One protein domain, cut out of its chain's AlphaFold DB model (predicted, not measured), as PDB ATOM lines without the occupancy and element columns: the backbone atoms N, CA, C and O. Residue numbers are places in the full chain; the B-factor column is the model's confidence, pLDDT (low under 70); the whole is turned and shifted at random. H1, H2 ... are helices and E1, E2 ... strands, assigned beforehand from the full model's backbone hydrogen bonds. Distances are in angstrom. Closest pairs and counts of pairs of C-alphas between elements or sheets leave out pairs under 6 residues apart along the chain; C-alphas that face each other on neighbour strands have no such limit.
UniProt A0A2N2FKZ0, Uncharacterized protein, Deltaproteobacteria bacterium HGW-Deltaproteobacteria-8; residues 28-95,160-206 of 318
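AT A GLANCE: This is residues 28 to 95 and 160 to 206 of the 318 residues of an uncharacterized protein of Deltaproteobacteria bacterium HGW-Deltaproteobacteria-8 (UniProt A0A2N2FKZ0). The domain has two halves: a strongly twisted antiparallel sheet of five strands, and a group of helices in which H4 and H5 form a hairpin that H2 crosses, with H3 beyond H2. H4 joins the halves beside the edge strand E5, H1 sits at the other edge near E4, and residues 190 to 201 loop from E4 to E5 on the side of the sheet away from H2 to H5. The printed part has 115 residues, with five named helices, H1 to H5, followed along the chain by five named strands, E1 to E5; the sheet's order is E4, E3, E2, E1, E5. The class is mixed, helices and strands. The whole is compact, with a radius of gyration of the C-alphas of 14.4 A and spans of 40 by 35 by 24 A.

HOW THE PARTS SIT: H1, residues 28 to 33, touches no helix. It only grazes the sheet, with its residues 29 to 33; its closest C-alphas to E4, residues 186 to 189, are those of Val 30 and Asn 189, 5.8 A apart. Residues 35 to 36 also pair, antiparallel, with residues 186 to 187 of E4. H2, residues 41 to 49, and H3, residues 52 to 61, are close but not clearly touching; their closest C-alphas, Ile 47 and Gln 54, are 6.4 A apart. H4, residues 68 to 74, and H5, residues 80 to 93, form a helical hairpin: they touch at Ile 73 and Arg 83, whose C-alphas are 6.1 A apart, at a shallow tilt of 16 degrees, opposite ways. H5 touches H2 with residues 86 to 90 alone, about perpendicular at 86 degrees; the closest C-alphas are those of Arg 45 and Leu 86, 7.1 A apart. H2 and H4 only just touch, with 3 pairs of C-alphas within 8 A, the closest being Pro 41 and Ile 73 at 6.1 A. H4 is on the sheet at a height of 5.8 A, over none of its strands; its closest C-alphas to E5, residues 202 to 205, are those of Gly 71 and Ile 204, 7.1 A apart. H2, H3 and H5 are not on the sheet. E1, residues 160 to 165, E2, residues 168 to 172, E3, residues 178 to 183, and E4 form a meander, each strand the antiparallel neighbour of the one before. Within hydrogen-bond range are N 163 and O 170 of E1 and E2 at 2.9 A, N 182 and O 169 of E3 and E2 at 2.8 A, and N 188 and O 181 of E4 and E3 at 2.9 A. E5 is antiparallel to E1, with N 162 and O 202 2.8 A apart. In H1, H2, H3 and H5 every O i to N i+4 pair is within hydrogen-bond range; in H4 2 of 3 are.

IN THESE COORDINATES: H1 begins at C-alpha 28, at (283.999, 357.027, 402.625), and is 8.6 A long. H2 measures 12.4 A, H3 14.4 A, H4 10.7 A and H5 20.0 A from first to last C-alpha. E1 begins at C-alpha 160, at (273.926, 361.656, 379.868), and is 16.4 A long. E2 measures 13.5 A, E3 14.9 A, E4 9.8 A and E5 9.9 A; E5 ends at C-alpha 205, at (273.069, 366.234, 375.311).

THE WHOLE: The two C-alphas farthest apart are those of Leu 53 and Ala 199, at 42.9 A. Residues 96 to 159 are cut out and not printed, and C-alphas 95 and 160 are 11.8 A apart across the cut. The link from E4 to E5, 12 residues, is long. The mean pLDDT of the printed part is 92.6, and no printed residue is under 70; H3 has a mean of 79.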
ATOM      1  N   GLU A  28     283.059 355.910 402.577       88.25
ATOM      2  CA  GLU A  28     283.999 357.027 402.625       88.25
ATOM      3  C   GLU A  28     284.210 357.711 401.261       88.25
ATOM      4  O   GLU A  28     284.199 358.941 401.181       88.25
ATOM      5  N   HIS A  29     284.365 356.949 400.175       87.12
ATOM      6  CA  HIS A  29     284.531 357.501 398.832       87.12
ATOM      7  C   HIS A  29     283.258 358.220 398.370       87.12
ATOM      8  O   HIS A  29     283.338 359.337 397.853       87.12
ATOM      9  N   VAL A  30     282.081 357.634 398.621       89.12
ATOM     10  CA  VAL A  30     280.785 358.275 398.344       89.12
ATOM     11  C   VAL A  30     280.684 359.594 399.109       89.12
ATOM     12  O   VAL A  30     280.417 360.629 398.506       89.12
ATOM     13  N   LEU A  31     280.987 359.616 400.410       88.81
ATOM     14  CA  LEU A  31     280.945 360.833 401.230       88.81
ATOM     15  C   LEU A  31     281.961 361.902 400.788       88.81
ATOM     16  O   LEU A  31     281.683 363.100 400.879       88.81
ATOM     17  N   LYS A  32     283.140 361.497 400.303       88.12
ATOM     18  CA  LYS A  32     284.176 362.410 399.785       88.12
ATOM     19  C   LYS A  32     283.811 363.014 398.430       88.12
ATOM     20  O   LYS A  32     284.164 364.162 398.158       88.12
ATOM     21  N   THR A  33     283.128 362.256 397.578       88.62
ATOM     22  CA  THR A  33     282.814 362.666 396.201       88.62
ATOM     23  C   THR A  33     281.416 363.265 396.035       88.62
ATOM     24  O   THR A  33     281.173 363.957 395.043       88.62
ATOM     25  N   SER A  34     280.544 363.076 397.026       92.69
ATOM     26  CA  SER A  34     279.227 363.706 397.161       92.69
ATOM     27  C   SER A  34     279.313 365.094 397.805       92.69
ATOM     28  O   SER A  34     280.316 365.445 398.430       92.69
ATOM     29  N   GLY A  35     278.266 365.907 397.662       94.31
ATOM     30  CA  GLY A  35     278.245 367.236 398.270       94.31
ATOM     31  C   GLY A  35     277.029 368.082 397.922       94.31
ATOM     32  O   GLY A  35     276.101 367.638 397.238       94.31
ATOM     33  N   MET A  36     277.058 369.332 398.391       95.25
ATOM     34  CA  MET A  36     276.053 370.329 398.037       95.25
ATOM     35  C   MET A  36     276.043 370.531 396.528       95.25
ATOM     36  O   MET A  36     277.088 370.667 395.901       95.25
ATOM     37  N   CYS A  37     274.860 370.570 395.935       95.38
ATOM     38  CA  CYS A  37     274.716 370.677 394.499       95.38
ATOM     39  C   CYS A  37     273.681 371.726 394.122       95.38
ATOM     40  O   CYS A  37     272.484 371.580 394.404       95.38
ATOM     41  N   VAL A  38     274.172 372.754 393.432       89.69
ATOM     42  CA  VAL A  38     273.396 373.913 393.013       89.69
ATOM     43  C   VAL A  38     273.512 374.024 391.501       89.69
ATOM     44  O   VAL A  38     274.423 374.659 390.985       89.69
ATOM     45  N   ASP A  39     272.575 373.413 390.776       95.69
ATOM     46  CA  ASP A  39     272.495 373.480 389.310       95.69
ATOM     47  C   ASP A  39     271.988 374.861 388.845       95.69
ATOM     48  O   ASP A  39     270.963 374.984 388.175       95.69
ATOM     49  N   SER A  40     272.677 375.933 389.238       96.31
ATOM     50  CA  SER A  40     272.331 377.319 388.920       96.31
ATOM     51  C   SER A  40     273.369 377.945 387.988       96.31
ATOM     52  O   SER A  40     274.529 378.090 388.387       96.31
ATOM     53  N   PRO A  41     272.970 378.414 386.790       96.69
ATOM     54  CA  PRO A  41     273.875 379.156 385.920       96.69
ATOM     55  C   PRO A  41     274.395 380.458 386.544       96.69
ATOM     56  O   PRO A  41     275.501 380.884 386.226       96.69
ATOM     57  N   LEU A  42     273.634 381.087 387.448       95.75
ATOM     58  CA  LEU A  42     274.072 382.297 388.156       95.75
ATOM     59  C   LEU A  42     275.222 382.000 389.117       95.75
ATOM     60  O   LEU A  42     276.188 382.758 389.166       95.75
ATOM     61  N   VAL A  43     275.143 380.876 389.837       93.75
ATOM     62  CA  VAL A  43     276.233 380.431 390.714       93.75
ATOM     63  C   VAL A  43     277.461 380.099 389.878       93.75
ATOM     64  O   VAL A  43     278.549 380.557 390.204       93.75
ATOM     65  N   LEU A  44     277.292 379.408 388.747       93.06
ATOM     66  CA  LEU A  44     278.402 379.142 387.833       93.06
ATOM     67  C   LEU A  44     279.047 380.435 387.297       93.06
ATOM     68  O   LEU A  44     280.269 380.556 387.313       93.06
ATOM     69  N   ARG A  45     278.253 381.438 386.897       93.69
ATOM     70  CA  ARG A  45     278.761 382.767 386.494       93.69
ATOM     71  C   ARG A  45     279.538 383.452 387.615       93.69
ATOM     72  O   ARG A  45     280.584 384.039 387.357       93.69
ATOM     73  N   TRP A  46     279.021 383.407 388.843       92.12
ATOM     74  CA  TRP A  46     279.691 383.983 390.010       92.12
ATOM     75  C   TRP A  46     281.052 383.322 390.256       92.12
ATOM     76  O   TRP A  46     282.035 384.022 390.476       92.12
ATOM     77  N   ILE A  47     281.123 381.996 390.115       88.62
ATOM     78  CA  ILE A  47     282.372 381.231 390.200       88.62
ATOM     79  C   ILE A  47     283.363 381.659 389.120       88.62
ATOM     80  O   ILE A  47     284.523 381.896 389.433       88.62
ATOM     81  N   MET A  48     282.915 381.786 387.869       87.44
ATOM     82  CA  MET A  48     283.779 382.174 386.746       87.44
ATOM     83  C   MET A  48     284.350 383.589 386.882       87.44
ATOM     84  O   MET A  48     285.426 383.863 386.367       87.44
ATOM     85  N   ARG A  49     283.635 384.492 387.561       88.62
ATOM     86  CA  ARG A  49     284.120 385.849 387.864       88.62
ATOM     87  C   ARG A  49     285.087 385.883 389.046       88.62
ATOM     88  O   ARG A  49     285.713 386.912 389.287       88.62
ATOM     89  N   GLY A  50     285.145 384.807 389.823       81.38
ATOM     90  CA  GLY A  50     285.935 384.745 391.033       81.38
ATOM     91  C   GLY A  50     287.422 384.522 390.776       81.38
ATOM     92  O   GLY A  50     287.806 383.799 389.864       81.38
ATOM     93  N   GLY A  51     288.259 385.121 391.621       77.94
ATOM     94  CA  GLY A  51     289.662 384.756 391.764       77.94
ATOM     95  C   GLY A  51     289.858 383.506 392.635       77.94
ATOM     96  O   GLY A  51     288.926 382.764 392.953       77.94
ATOM     97  N   SER A  52     291.099 383.286 393.072       78.88
ATOM     98  CA  SER A  52     291.523 382.094 393.828       78.88
ATOM     99  C   SER A  52     290.725 381.835 395.117       78.88
ATOM    100  O   SER A  52     290.513 380.678 395.489       78.88
ATOM    101  N   LEU A  53     290.234 382.888 395.779       80.75
ATOM    102  CA  LEU A  53     289.436 382.791 397.006       80.75
ATOM    103  C   LEU A  53     288.065 382.139 396.773       80.75
ATOM    104  O   LEU A  53     287.649 381.303 397.576       80.75
ATOM    105  N   GLN A  54     287.372 382.453 395.670       80.12
ATOM    106  CA  GLN A  54     286.103 381.793 395.348       80.12
ATOM    107  C   GLN A  54     286.321 380.307 395.055       80.12
ATOM    108  O   GLN A  54     285.565 379.466 395.537       80.12
ATOM    109  N   THR A  55     287.385 379.958 394.326       76.25
ATOM    110  CA  THR A  55     287.736 378.555 394.069       76.25
ATOM    111  C   THR A  55     288.013 377.793 395.367       76.25
ATOM    112  O   THR A  55     287.603 376.639 395.505       76.25
ATOM    113  N   LEU A  56     288.662 378.435 396.343       78.38
ATOM    114  CA  LEU A  56     288.890 377.854 397.665       78.38
ATOM    115  C   LEU A  56     287.569 377.613 398.412       78.38
ATOM    116  O   LEU A  56     287.359 376.520 398.940       78.38
ATOM    117  N   ALA A  57     286.654 378.585 398.391       77.56
ATOM    118  CA  ALA A  57     285.333 378.447 399.002       77.56
ATOM    119  C   ALA A  57     284.533 377.284 398.388       77.56
ATOM    120  O   ALA A  57     283.908 376.516 399.114       77.56
ATOM    121  N   LEU A  58     284.609 377.081 397.069       76.88
ATOM    122  CA  LEU A  58     283.970 375.937 396.404       76.88
ATOM    123  C   LEU A  58     284.538 374.595 396.846       76.88
ATOM    124  O   LEU A  58     283.780 373.642 397.027       76.88
ATOM    125  N   ARG A  59     285.863 374.516 397.012       78.12
ATOM    126  CA  ARG A  59     286.527 373.308 397.512       78.12
ATOM    127  C   ARG A  59     286.095 373.007 398.943       78.12
ATOM    128  O   ARG A  59     285.808 371.853 399.246       78.12
ATOM    129  N   PHE A  60     285.988 374.036 399.784       83.12
ATOM    130  CA  PHE A  60     285.523 373.901 401.163       83.12
ATOM    131  C   PHE A  60     284.052 373.461 401.238       83.12
ATOM    132  O   PHE A  60     283.731 372.495 401.925       83.12
ATOM    133  N   LEU A  61     283.171 374.104 400.464       84.44
ATOM    134  CA  LEU A  61     281.738 373.787 400.405       84.44
ATOM    135  C   LEU A  61     281.419 372.515 399.606       84.44
ATOM    136  O   LEU A  61     280.269 372.079 399.576       84.44
ATOM    137  N   ARG A  62     282.421 371.928 398.939       87.81
ATOM    138  CA  ARG A  62     282.285 370.776 398.035       87.81
ATOM    139  C   ARG A  62     281.148 370.961 397.034       87.81
ATOM    140  O   ARG A  62     280.382 370.029 396.788       87.81
ATOM    141  N   LEU A  63     281.032 372.164 396.473       91.38
ATOM    142  CA  LEU A  63     279.951 372.466 395.544       91.38
ATOM    143  C   LEU A  63     280.072 371.589 394.289       91.38
ATOM    144  O   LEU A  63     281.144 371.475 393.694       91.38
ATOM    145  N   LYS A  64     278.960 370.975 393.889       92.75
ATOM    146  CA  LYS A  64     278.833 370.109 392.716       92.75
ATOM    147  C   LYS A  64     277.833 370.673 391.719       92.75
ATOM    148  O   LYS A  64     276.847 371.318 392.087       92.75
ATOM    149  N   PHE A  65     278.050 370.319 390.463       94.38
ATOM    150  CA  PHE A  65     277.121 370.533 389.363       94.38
ATOM    151  C   PHE A  65     276.812 369.189 388.716       94.38
ATOM    152  O   PHE A  65     277.685 368.323 388.635       94.38
ATOM    153  N   THR A  66     275.576 369.008 388.270       96.00
ATOM    154  CA  THR A  66     275.160 367.819 387.526       96.00
ATOM    155  C   THR A  66     274.908 368.145 386.057       96.00
ATOM    156  O   THR A  66     274.737 369.316 385.700       96.00
ATOM    157  N   PRO A  67     274.794 367.124 385.185       96.56
ATOM    158  CA  PRO A  67     274.369 367.313 383.799       96.56
ATOM    159  C   PRO A  67     273.067 368.109 383.632       96.56
ATOM    160  O   PRO A  67     272.873 368.753 382.605       96.56
ATOM    161  N   MET A  68     272.182 368.145 384.635       97.00
ATOM    162  CA  MET A  68     270.936 368.918 384.555       97.00
ATOM    163  C   MET A  68     271.173 370.422 384.351       97.00
ATOM    164  O   MET A  68     270.328 371.102 383.760       97.00
ATOM    165  N   LEU A  69     272.320 370.947 384.795       97.31
ATOM    166  CA  LEU A  69     272.704 372.340 384.579       97.31
ATOM    167  C   LEU A  69     272.837 372.688 383.085       97.31
ATOM    168  O   LEU A  69     272.513 373.807 382.692       97.31
ATOM    169  N   LEU A  70     273.242 371.735 382.242       97.56
ATOM    170  CA  LEU A  70     273.463 371.952 380.808       97.56
ATOM    171  C   LEU A  70     272.183 372.403 380.093       97.56
ATOM    172  O   LEU A  70     272.201 373.361 379.321       97.56
ATOM    173  N   GLY A  71     271.048 371.766 380.402       96.94
ATOM    174  CA  GLY A  71     269.743 372.163 379.863       96.94
ATOM    175  C   GLY A  71     269.330 373.571 380.304       96.94
ATOM    176  O   GLY A  71     268.819 374.346 379.498       96.94
ATOM    177  N   ARG A  72     269.622 373.938 381.560       97.56
ATOM    178  CA  ARG A  72     269.344 375.284 382.088       97.56
ATOM    179  C   ARG A  72     270.187 376.353 381.399       97.56
ATOM    180  O   ARG A  72     269.666 377.425 381.127       97.56
ATOM    181  N   ILE A  73     271.458 376.066 381.109       98.06
ATOM    182  CA  ILE A  73     272.355 376.993 380.401       98.06
ATOM    183  C   ILE A  73     271.865 377.248 378.973       98.06
ATOM    184  O   ILE A  73     271.836 378.401 378.546       98.06
ATOM    185  N   ARG A  74     271.441 376.201 378.250       97.31
ATOM    186  CA  ARG A  74     270.907 376.341 376.883       97.31
ATOM    187  C   ARG A  74     269.687 377.261 376.823       97.31
ATOM    188  O   ARG A  74     269.608 378.081 375.915       97.31
ATOM    189  N   GLY A  75     268.790 377.150 377.805       97.06
ATOM    190  CA  GLY A  75     267.564 377.950 377.899       97.06
ATOM    191  C   GLY A  75     267.738 379.373 378.446       97.06
ATOM    192  O   GLY A  75     266.740 380.055 378.658       97.06
ATOM    193  N   LEU A  76     268.965 379.833 378.721       97.50
ATOM    194  CA  LEU A  76     269.190 381.211 379.165       97.50
ATOM    195  C   LEU A  76     268.915 382.210 378.035       97.50
ATOM    196  O   LEU A  76     269.439 382.069 376.935       97.50
ATOM    197  N   SER A  77     268.225 383.306 378.344       97.06
ATOM    198  CA  SER A  77     268.160 384.490 377.478       97.06
ATOM    199  C   SER A  77     269.463 385.295 377.577       97.06
ATOM    200  O   SER A  77     269.520 386.349 378.206       97.06
ATOM    201  N   ALA A  78     270.554 384.749 377.041       96.94
ATOM    202  CA  ALA A  78     271.872 385.379 377.013       96.94
ATOM    203  C   ALA A  78     272.545 385.168 375.652       96.94
ATOM    204  O   ALA A  78     272.209 384.231 374.925       96.94
ATOM    205  N   GLU A  79     273.527 386.015 375.341       97.94
ATOM    206  CA  GLU A  79     274.335 385.901 374.126       97.94
ATOM    207  C   GLU A  79     274.949 384.497 373.988       97.94
ATOM    208  O   GLU A  79     275.315 383.860 374.985       97.94
ATOM    209  N   LEU A  80     275.063 384.011 372.749       97.62
ATOM    210  CA  LEU A  80     275.574 382.676 372.442       97.62
ATOM    211  C   LEU A  80     276.981 382.444 373.005       97.62
ATOM    212  O   LEU A  80     277.220 381.403 373.613       97.62
ATOM    213  N   SER A  81     277.875 383.429 372.897       95.75
ATOM    214  CA  SER A  81     279.231 383.380 373.465       95.75
ATOM    215  C   SER A  81     279.210 383.121 374.981       95.75
ATOM    216  O   SER A  81     279.892 382.230 375.489       95.75
ATOM    217  N   THR A  82     278.341 383.828 375.710       96.06
ATOM    218  CA  THR A  82     278.155 383.664 377.158       96.06
ATOM    219  C   THR A  82     277.564 382.296 377.502       96.06
ATOM    220  O   THR A  82     278.009 381.654 378.457       96.06
ATOM    221  N   ARG A  83     276.555 381.831 376.750       97.38
ATOM    222  CA  ARG A  83     275.978 380.490 376.939       97.38
ATOM    223  C   ARG A  83     277.016 379.401 376.681       97.38
ATOM    224  O   ARG A  83     277.135 378.498 377.501       97.38
ATOM    225  N   SER A  84     277.790 379.525 375.606       96.31
ATOM    226  CA  SER A  84     278.865 378.604 375.233       96.31
ATOM    227  C   SER A  84     279.935 378.509 376.322       96.31
ATOM    228  O   SER A  84     280.225 377.411 376.794       96.31
ATOM    229  N   ALA A  85     280.432 379.647 376.819       94.75
ATOM    230  CA  ALA A  85     281.434 379.684 377.883       94.75
ATOM    231  C   ALA A  85     280.939 379.031 379.187       94.75
ATOM    232  O   ALA A  85     281.659 378.255 379.814       94.75
ATOM    233  N   LEU A  86     279.688 379.295 379.584       96.00
ATOM    234  CA  LEU A  86     279.080 378.642 380.748       96.00
ATOM    235  C   LEU A  86     278.908 377.144 380.534       96.00
ATOM    236  O   LEU A  86     279.103 376.370 381.465       96.00
ATOM    237  N   PHE A  87     278.528 376.740 379.326       96.75
ATOM    238  CA  PHE A  87     278.327 375.344 378.981       96.75
ATOM    239  C   PHE A  87     279.638 374.562 379.094       96.75
ATOM    240  O   PHE A  87     279.703 373.566 379.815       96.75
ATOM    241  N   THR A  88     280.698 375.077 378.476       94.31
ATOM    242  CA  THR A  88     282.061 374.548 378.567       94.31
ATOM    243  C   THR A  88     282.527 374.450 380.017       94.31
ATOM    244  O   THR A  88     282.989 373.399 380.465       94.31
ATOM    245  N   GLN A  89     282.321 375.508 380.806       92.44
ATOM    246  CA  GLN A  89     282.682 375.487 382.218       92.44
ATOM    247  C   GLN A  89     281.878 374.441 383.006       92.44
ATOM    248  O   GLN A  89     282.447 373.734 383.837       92.44
ATOM    249  N   ALA A  90     280.573 374.308 382.759       94.31
ATOM    250  CA  ALA A  90     279.737 373.308 383.417       94.31
ATOM    251  C   ALA A  90     280.219 371.884 383.109       94.31
ATOM    252  O   ALA A  90     280.359 371.087 384.033       94.31
ATOM    253  N   ILE A  91     280.539 371.587 381.845       93.50
ATOM    254  CA  ILE A  91     281.105 370.296 381.427       93.50
ATOM    255  C   ILE A  91     282.410 369.999 382.171       93.50
ATOM    256  O   ILE A  91     282.570 368.887 382.663       93.50
ATOM    257  N   SER A  92     283.296 370.987 382.336       89.00
ATOM    258  CA  SER A  92     284.554 370.799 383.079       89.00
ATOM    259  C   SER A  92     284.360 370.478 384.571       89.00
ATOM    260  O   SER A  92     285.223 369.857 385.189       89.00
ATOM    261  N   TYR A  93     283.224 370.878 385.161       89.00
ATOM    262  CA  TYR A  93     282.869 370.562 386.550       89.00
ATOM    263  C   TYR A  93     282.078 369.258 386.705       89.00
ATOM    264  O   TYR A  93     282.033 368.701 387.806       89.00
ATOM    265  N   ILE A  94     281.434 368.778 385.640       90.00
ATOM    266  CA  ILE A  94     280.722 367.501 385.642       90.00
ATOM    267  C   ILE A  94     281.771 366.400 385.558       90.00
ATOM    268  O   ILE A  94     282.336 366.124 384.503       90.00
ATOM    269  N   ASN A  95     282.036 365.768 386.697       71.38
ATOM    270  CA  ASN A  95     282.991 364.681 386.735       71.38
ATOM    271  C   ASN A  95     282.352 363.386 386.212       71.38
ATOM    272  O   ASN A  95     281.500 362.800 386.881       71.38
ATOM    273  N   PHE A 160     274.267 362.330 378.622       96.94
ATOM    274  CA  PHE A 160     273.926 361.656 379.868       96.94
ATOM    275  C   PHE A 160     272.458 361.238 379.843       96.94
ATOM    276  O   PHE A 160     271.647 361.847 379.142       96.94
ATOM    277  N   TYR A 161     272.090 360.262 380.663       97.75
ATOM    278  CA  TYR A 161     270.694 359.916 380.907       97.75
ATOM    279  C   TYR A 161     270.230 360.434 382.260       97.75
ATOM    280  O   TYR A 161     270.991 360.479 383.229       97.75
ATOM    281  N   ARG A 162     268.947 360.786 382.336       97.81
ATOM    282  CA  ARG A 162     268.269 361.127 383.582       97.81
ATOM    283  C   ARG A 162     266.946 360.387 383.733       97.81
ATOM    284  O   ARG A 162     266.151 360.312 382.794       97.81
ATOM    285  N   LYS A 163     266.666 359.933 384.953       98.19
ATOM    286  CA  LYS A 163     265.365 359.383 385.345       98.19
ATOM    287  C   LYS A 163     264.835 360.129 386.558       98.19
ATOM    288  O   LYS A 163     265.442 360.108 387.626       98.19
ATOM    289  N   GLY A 164     263.708 360.810 386.362       97.62
ATOM    290  CA  GLY A 164     263.011 361.513 387.432       97.62
ATOM    291  C   GLY A 164     262.384 360.539 388.425       97.62
ATOM    292  O   GLY A 164     261.820 359.519 388.036       97.62
ATOM    293  N   LEU A 165     262.482 360.885 389.701       96.88
ATOM    294  CA  LEU A 165     261.801 360.270 390.837       96.88
ATOM    295  C   LEU A 165     261.051 361.393 391.588       96.88
ATOM    296  O   LEU A 165     261.421 362.557 391.419       96.88
ATOM    297  N   PRO A 166     260.043 361.106 392.437       96.31
ATOM    298  CA  PRO A 166     259.211 362.146 393.062       96.31
ATOM    299  C   PRO A 166     259.982 363.283 393.759       96.31
ATOM    300  O   PRO A 166     259.561 364.433 393.699       96.31
ATOM    301  N   PHE A 167     261.143 362.986 394.353       95.50
ATOM    302  CA  PHE A 167     262.007 363.972 395.022       95.50
ATOM    303  C   PHE A 167     263.487 363.806 394.676       95.50
ATOM    304  O   PHE A 167     264.360 364.262 395.412       95.50
ATOM    305  N   ALA A 168     263.793 363.109 393.585       97.62
ATOM    306  CA  ALA A 168     265.168 362.810 393.226       97.62
ATOM    307  C   ALA A 168     265.331 362.616 391.717       97.62
ATOM    308  O   ALA A 168     264.364 362.571 390.962       97.62
ATOM    309  N   CYS A 169     266.570 362.499 391.263       97.81
ATOM    310  CA  CYS A 169     266.877 362.199 389.874       97.81
ATOM    311  C   CYS A 169     268.096 361.281 389.810       97.81
ATOM    312  O   CYS A 169     269.145 361.611 390.364       97.81
ATOM    313  N   LEU A 170     267.952 360.133 389.154       97.62
ATOM    314  CA  LEU A 170     269.079 359.262 388.830       97.62
ATOM    315  C   LEU A 170     269.762 359.778 387.570       97.62
ATOM    316  O   LEU A 170     269.087 360.178 386.620       97.62
ATOM    317  N   LEU A 171     271.090 359.745 387.571       97.12
ATOM    318  CA  LEU A 171     271.927 360.172 386.459       97.12
ATOM    319  C   LEU A 171     272.841 359.026 386.041       97.12
ATOM    320  O   LEU A 171     273.468 358.403 386.898       97.12
ATOM    321  N   ALA A 172     272.930 358.780 384.740       95.81
ATOM    322  CA  ALA A 172     273.808 357.773 384.153       95.81
ATOM    323  C   ALA A 172     274.609 358.353 382.977       95.81
ATOM    324  O   ALA A 172     274.201 359.352 382.376       95.81
ATOM    325  N   ASP A 173     275.760 357.756 382.678       94.44
ATOM    326  CA  ASP A 173     276.568 358.095 381.501       94.44
ATOM    327  C   ASP A 173     275.995 357.485 380.212       94.44
ATOM    328  O   ASP A 173     274.963 356.812 380.231       94.44
ATOM    329  N   ALA A 174     276.647 357.738 379.074       93.88
ATOM    330  CA  ALA A 174     276.215 357.214 377.777       93.88
ATOM    331  C   ALA A 174     276.233 355.674 377.689       93.88
ATOM    332  O   ALA A 174     275.494 355.121 376.881       93.88
ATOM    333  N   ASP A 175     277.012 354.997 378.541       93.12
ATOM    334  CA  ASP A 175     277.072 353.532 378.628       93.12
ATOM    335  C   ASP A 175     275.975 352.978 379.573       93.12
ATOM    336  O   ASP A 175     275.933 351.781 379.857       93.12
ATOM    337  N   GLY A 176     275.097 353.840 380.103       94.75
ATOM    338  CA  GLY A 176     274.032 353.479 381.043       94.75
ATOM    339  C   GLY A 176     274.519 353.228 382.471       94.75
ATOM    340  O   GLY A 176     273.733 352.802 383.324       94.75
ATOM    341  N   ARG A 177     275.794 353.494 382.769       93.38
ATOM    342  CA  ARG A 177     276.371 353.282 384.101       93.38
ATOM    343  C   ARG A 177     275.951 354.406 385.032       93.38
ATOM    344  O   ARG A 177     275.975 355.582 384.659       93.38
ATOM    345  N   LEU A 178     275.588 354.058 386.262       94.00
ATOM    346  CA  LEU A 178     275.162 355.042 387.249       94.00
ATOM    347  C   LEU A 178     276.299 356.012 387.597       94.00
ATOM    348  O   LEU A 178     277.404 355.605 387.946       94.00
ATOM    349  N   LEU A 179     275.993 357.306 387.535       93.19
ATOM    350  CA  LEU A 179     276.860 358.378 388.019       93.19
ATOM    351  C   LEU A 179     276.468 358.803 389.435       93.19
ATOM    352  O   LEU A 179     277.327 359.084 390.270       93.19
ATOM    353  N   GLY A 180     275.166 358.881 389.718       95.25
ATOM    354  CA  GLY A 180     274.709 359.328 391.025       95.25
ATOM    355  C   GLY A 180     273.221 359.618 391.147       95.25
ATOM    356  O   GLY A 180     272.440 359.480 390.203       95.25
ATOM    357  N   LEU A 181     272.851 360.051 392.351       96.88
ATOM    358  CA  LEU A 181     271.504 360.454 392.738       96.88
ATOM    359  C   LEU A 181     271.504 361.941 393.109       96.88
ATOM    360  O   LEU A 181     272.138 362.369 394.075       96.88
ATOM    361  N   LYS A 182     270.759 362.742 392.354       97.50
ATOM    362  CA  LYS A 182     270.485 364.141 392.682       97.50
ATOM    363  C   LYS A 182     269.284 364.215 393.622       97.50
ATOM    364  O   LYS A 182     268.201 363.751 393.277       97.50
ATOM    365  N   LEU A 183     269.473 364.868 394.763       97.56
ATOM    366  CA  LEU A 183     268.433 365.251 395.722       97.56
ATOM    367  C   LEU A 183     268.266 366.785 395.710       97.56
ATOM    368  O   LEU A 183     269.102 367.487 395.121       97.56
ATOM    369  N   PRO A 184     267.239 367.365 396.355       96.25
ATOM    370  CA  PRO A 184     267.182 368.805 396.570       96.25
ATOM    371  C   PRO A 184     268.475 369.278 397.247       96.25
ATOM    372  O   PRO A 184     268.873 368.750 398.277       96.25
ATOM    373  N   LEU A 185     269.173 370.229 396.617       95.19
ATOM    374  CA  LEU A 185     270.430 370.829 397.101       95.19
ATOM    375  C   LEU A 185     271.625 369.882 397.330       95.19
ATOM    376  O   LEU A 185     272.693 370.358 397.706       95.19
ATOM    377  N   PHE A 186     271.511 368.584 397.047       96.44
ATOM    378  CA  PHE A 186     272.596 367.617 397.247       96.44
ATOM    379  C   PHE A 186     272.804 366.726 396.019       96.44
ATOM    380  O   PHE A 186     271.883 366.524 395.223       96.44
ATOM    381  N   TYR A 187     274.020 366.228 395.832       96.25
ATOM    382  CA  TYR A 187     274.345 365.207 394.841       96.25
ATOM    383  C   TYR A 187     275.142 364.099 395.515       96.25
ATOM    384  O   TYR A 187     276.192 364.359 396.108       96.25
ATOM    385  N   LEU A 188     274.625 362.877 395.413       95.25
ATOM    386  CA  LEU A 188     275.287 361.664 395.859       95.25
ATOM    387  C   LEU A 188     275.982 361.030 394.659       95.25
ATOM    388  O   LEU A 188     275.308 360.551 393.750       95.25
ATOM    389  N   ASN A 189     277.312 361.044 394.648       92.81
ATOM    390  CA  ASN A 189     278.086 360.318 393.649       92.81
ATOM    391  C   ASN A 189     278.067 358.834 394.024       92.81
ATOM    392  O   ASN A 189     278.542 358.457 395.095       92.81
ATOM    393  N   LEU A 190     277.471 358.017 393.162       90.25
ATOM    394  CA  LEU A 190     277.295 356.587 393.377       90.25
ATOM    395  C   LEU A 190     278.099 355.871 392.293       90.25
ATOM    396  O   LEU A 190     277.512 355.509 391.274       90.25
ATOM    397  N   PRO A 191     279.419 355.671 392.478       77.38
ATOM    398  CA  PRO A 191     280.294 355.027 391.498       77.38
ATOM    399  C   PRO A 191     280.080 353.508 391.493       77.38
ATOM    400  O   PRO A 191     281.011 352.715 391.595       77.38
ATOM    401  N   LEU A 192     278.820 353.096 391.438       81.31
ATOM    402  CA  LEU A 192     278.436 351.712 391.312       81.31
ATOM    403  C   LEU A 192     278.691 351.304 389.863       81.31
ATOM    404  O   LEU A 192     278.254 351.983 388.934       81.31
ATOM    405  N   SER A 193     279.327 350.156 389.653       82.19
ATOM    406  CA  SER A 193     279.450 349.530 388.326       82.19
ATOM    407  C   SER A 193     278.114 348.965 387.811       82.19
ATOM    408  O   SER A 193     278.094 348.060 386.985       82.19
ATOM    409  N   VAL A 194     276.990 349.475 388.320       88.44
ATOM    410  CA  VAL A 194     275.644 349.075 387.925       88.44
ATOM    411  C   VAL A 194     275.279 349.825 386.653       88.44
ATOM    412  O   VAL A 194     275.227 351.060 386.631       88.44
ATOM    413  N   THR A 195     274.999 349.054 385.614       94.06
ATOM    414  CA  THR A 195     274.431 349.539 384.361       94.06
ATOM    415  C   THR A 195     272.915 349.402 384.411       94.06
ATOM    416  O   THR A 195     272.385 348.377 384.838       94.06
ATOM    417  N   PHE A 196     272.216 350.446 383.982       94.44
ATOM    418  CA  PHE A 196     270.765 350.470 383.871       94.44
ATOM    419  C   PHE A 196     270.343 350.363 382.407       94.44
ATOM    420  O   PHE A 196     271.022 350.879 381.524       94.44
ATOM    421  N   ASP A 197     269.175 349.767 382.162       96.31
ATOM    422  CA  ASP A 197     268.466 349.992 380.904       96.31
ATOM    423  C   ASP A 197     267.955 351.442 380.875       96.31
ATOM    424  O   ASP A 197     267.100 351.855 381.676       96.31
ATOM    425  N   THR A 198     268.538 352.233 379.976       96.75
ATOM    426  CA  THR A 198     268.270 353.662 379.807       96.75
ATOM    427  C   THR A 198     267.339 353.968 378.638       96.75
ATOM    428  O   THR A 198     267.106 355.145 378.359       96.75
ATOM    429  N   ALA A 199     266.735 352.961 377.991       96.81
ATOM    430  CA  ALA A 199     265.862 353.161 376.829       96.81
ATOM    431  C   ALA A 199     264.698 354.133 377.107       96.81
ATOM    432  O   ALA A 199     264.328 354.932 376.249       96.81
ATOM    433  N   SER A 200     264.151 354.110 378.327       97.50
ATOM    434  CA  SER A 200     263.056 354.994 378.749       97.50
ATOM    435  C   SER A 200     263.518 356.275 379.464       97.50
ATOM    436  O   SER A 200     262.687 357.001 380.015       97.50
ATOM    437  N   TRP A 201     264.826 356.513 379.588       98.25
ATOM    438  CA  TRP A 201     265.369 357.648 380.339       98.25
ATOM    439  C   TRP A 201     265.499 358.864 379.421       98.25
ATOM    440  O   TRP A 201     265.791 358.749 378.233       98.25
ATOM    441  N   ALA A 202     265.319 360.062 379.974       98.12
ATOM    442  CA  ALA A 202     265.489 361.280 379.192       98.12
ATOM    443  C   ALA A 202     266.981 361.554 378.958       98.12
ATOM    444  O   ALA A 202     267.786 361.451 379.884       98.12
ATOM    445  N   ARG A 203     267.343 361.957 377.738       97.69
ATOM    446  CA  ARG A 203     268.717 362.331 377.384       97.69
ATOM    447  C   ARG A 203     269.029 363.783 377.743       97.69
ATOM    448  O   ARG A 203     268.174 364.664 377.670       97.69
ATOM    449  N   ILE A 204     270.279 364.021 378.122       97.69
ATOM    450  CA  ILE A 204     270.885 365.334 378.322       97.69
ATOM    451  C   ILE A 204     272.107 365.403 377.407       97.69
ATOM    452  O   ILE A 204     273.153 364.844 377.723       97.69
ATOM    453  N   GLU A 205     271.977 366.097 376.282       97.19
ATOM    454  CA  GLU A 205     273.069 366.234 375.311       97.19
ATOM    455  C   GLU A 205     274.245 367.034 375.894       97.19
ATOM    456  O   GLU A 205     274.020 368.011 376.622       97.19
ATOM    457  N   THR A 206     275.482 366.699 375.515       96.31
ATOM    458  CA  THR A 206     276.692 367.473 375.864       96.31
ATOM    459  C   THR A 206     277.167 368.404 374.756       96.31
ATOM    460  O   THR A 206     278.169 369.080 374.941       96.31
TER     461      THR A 206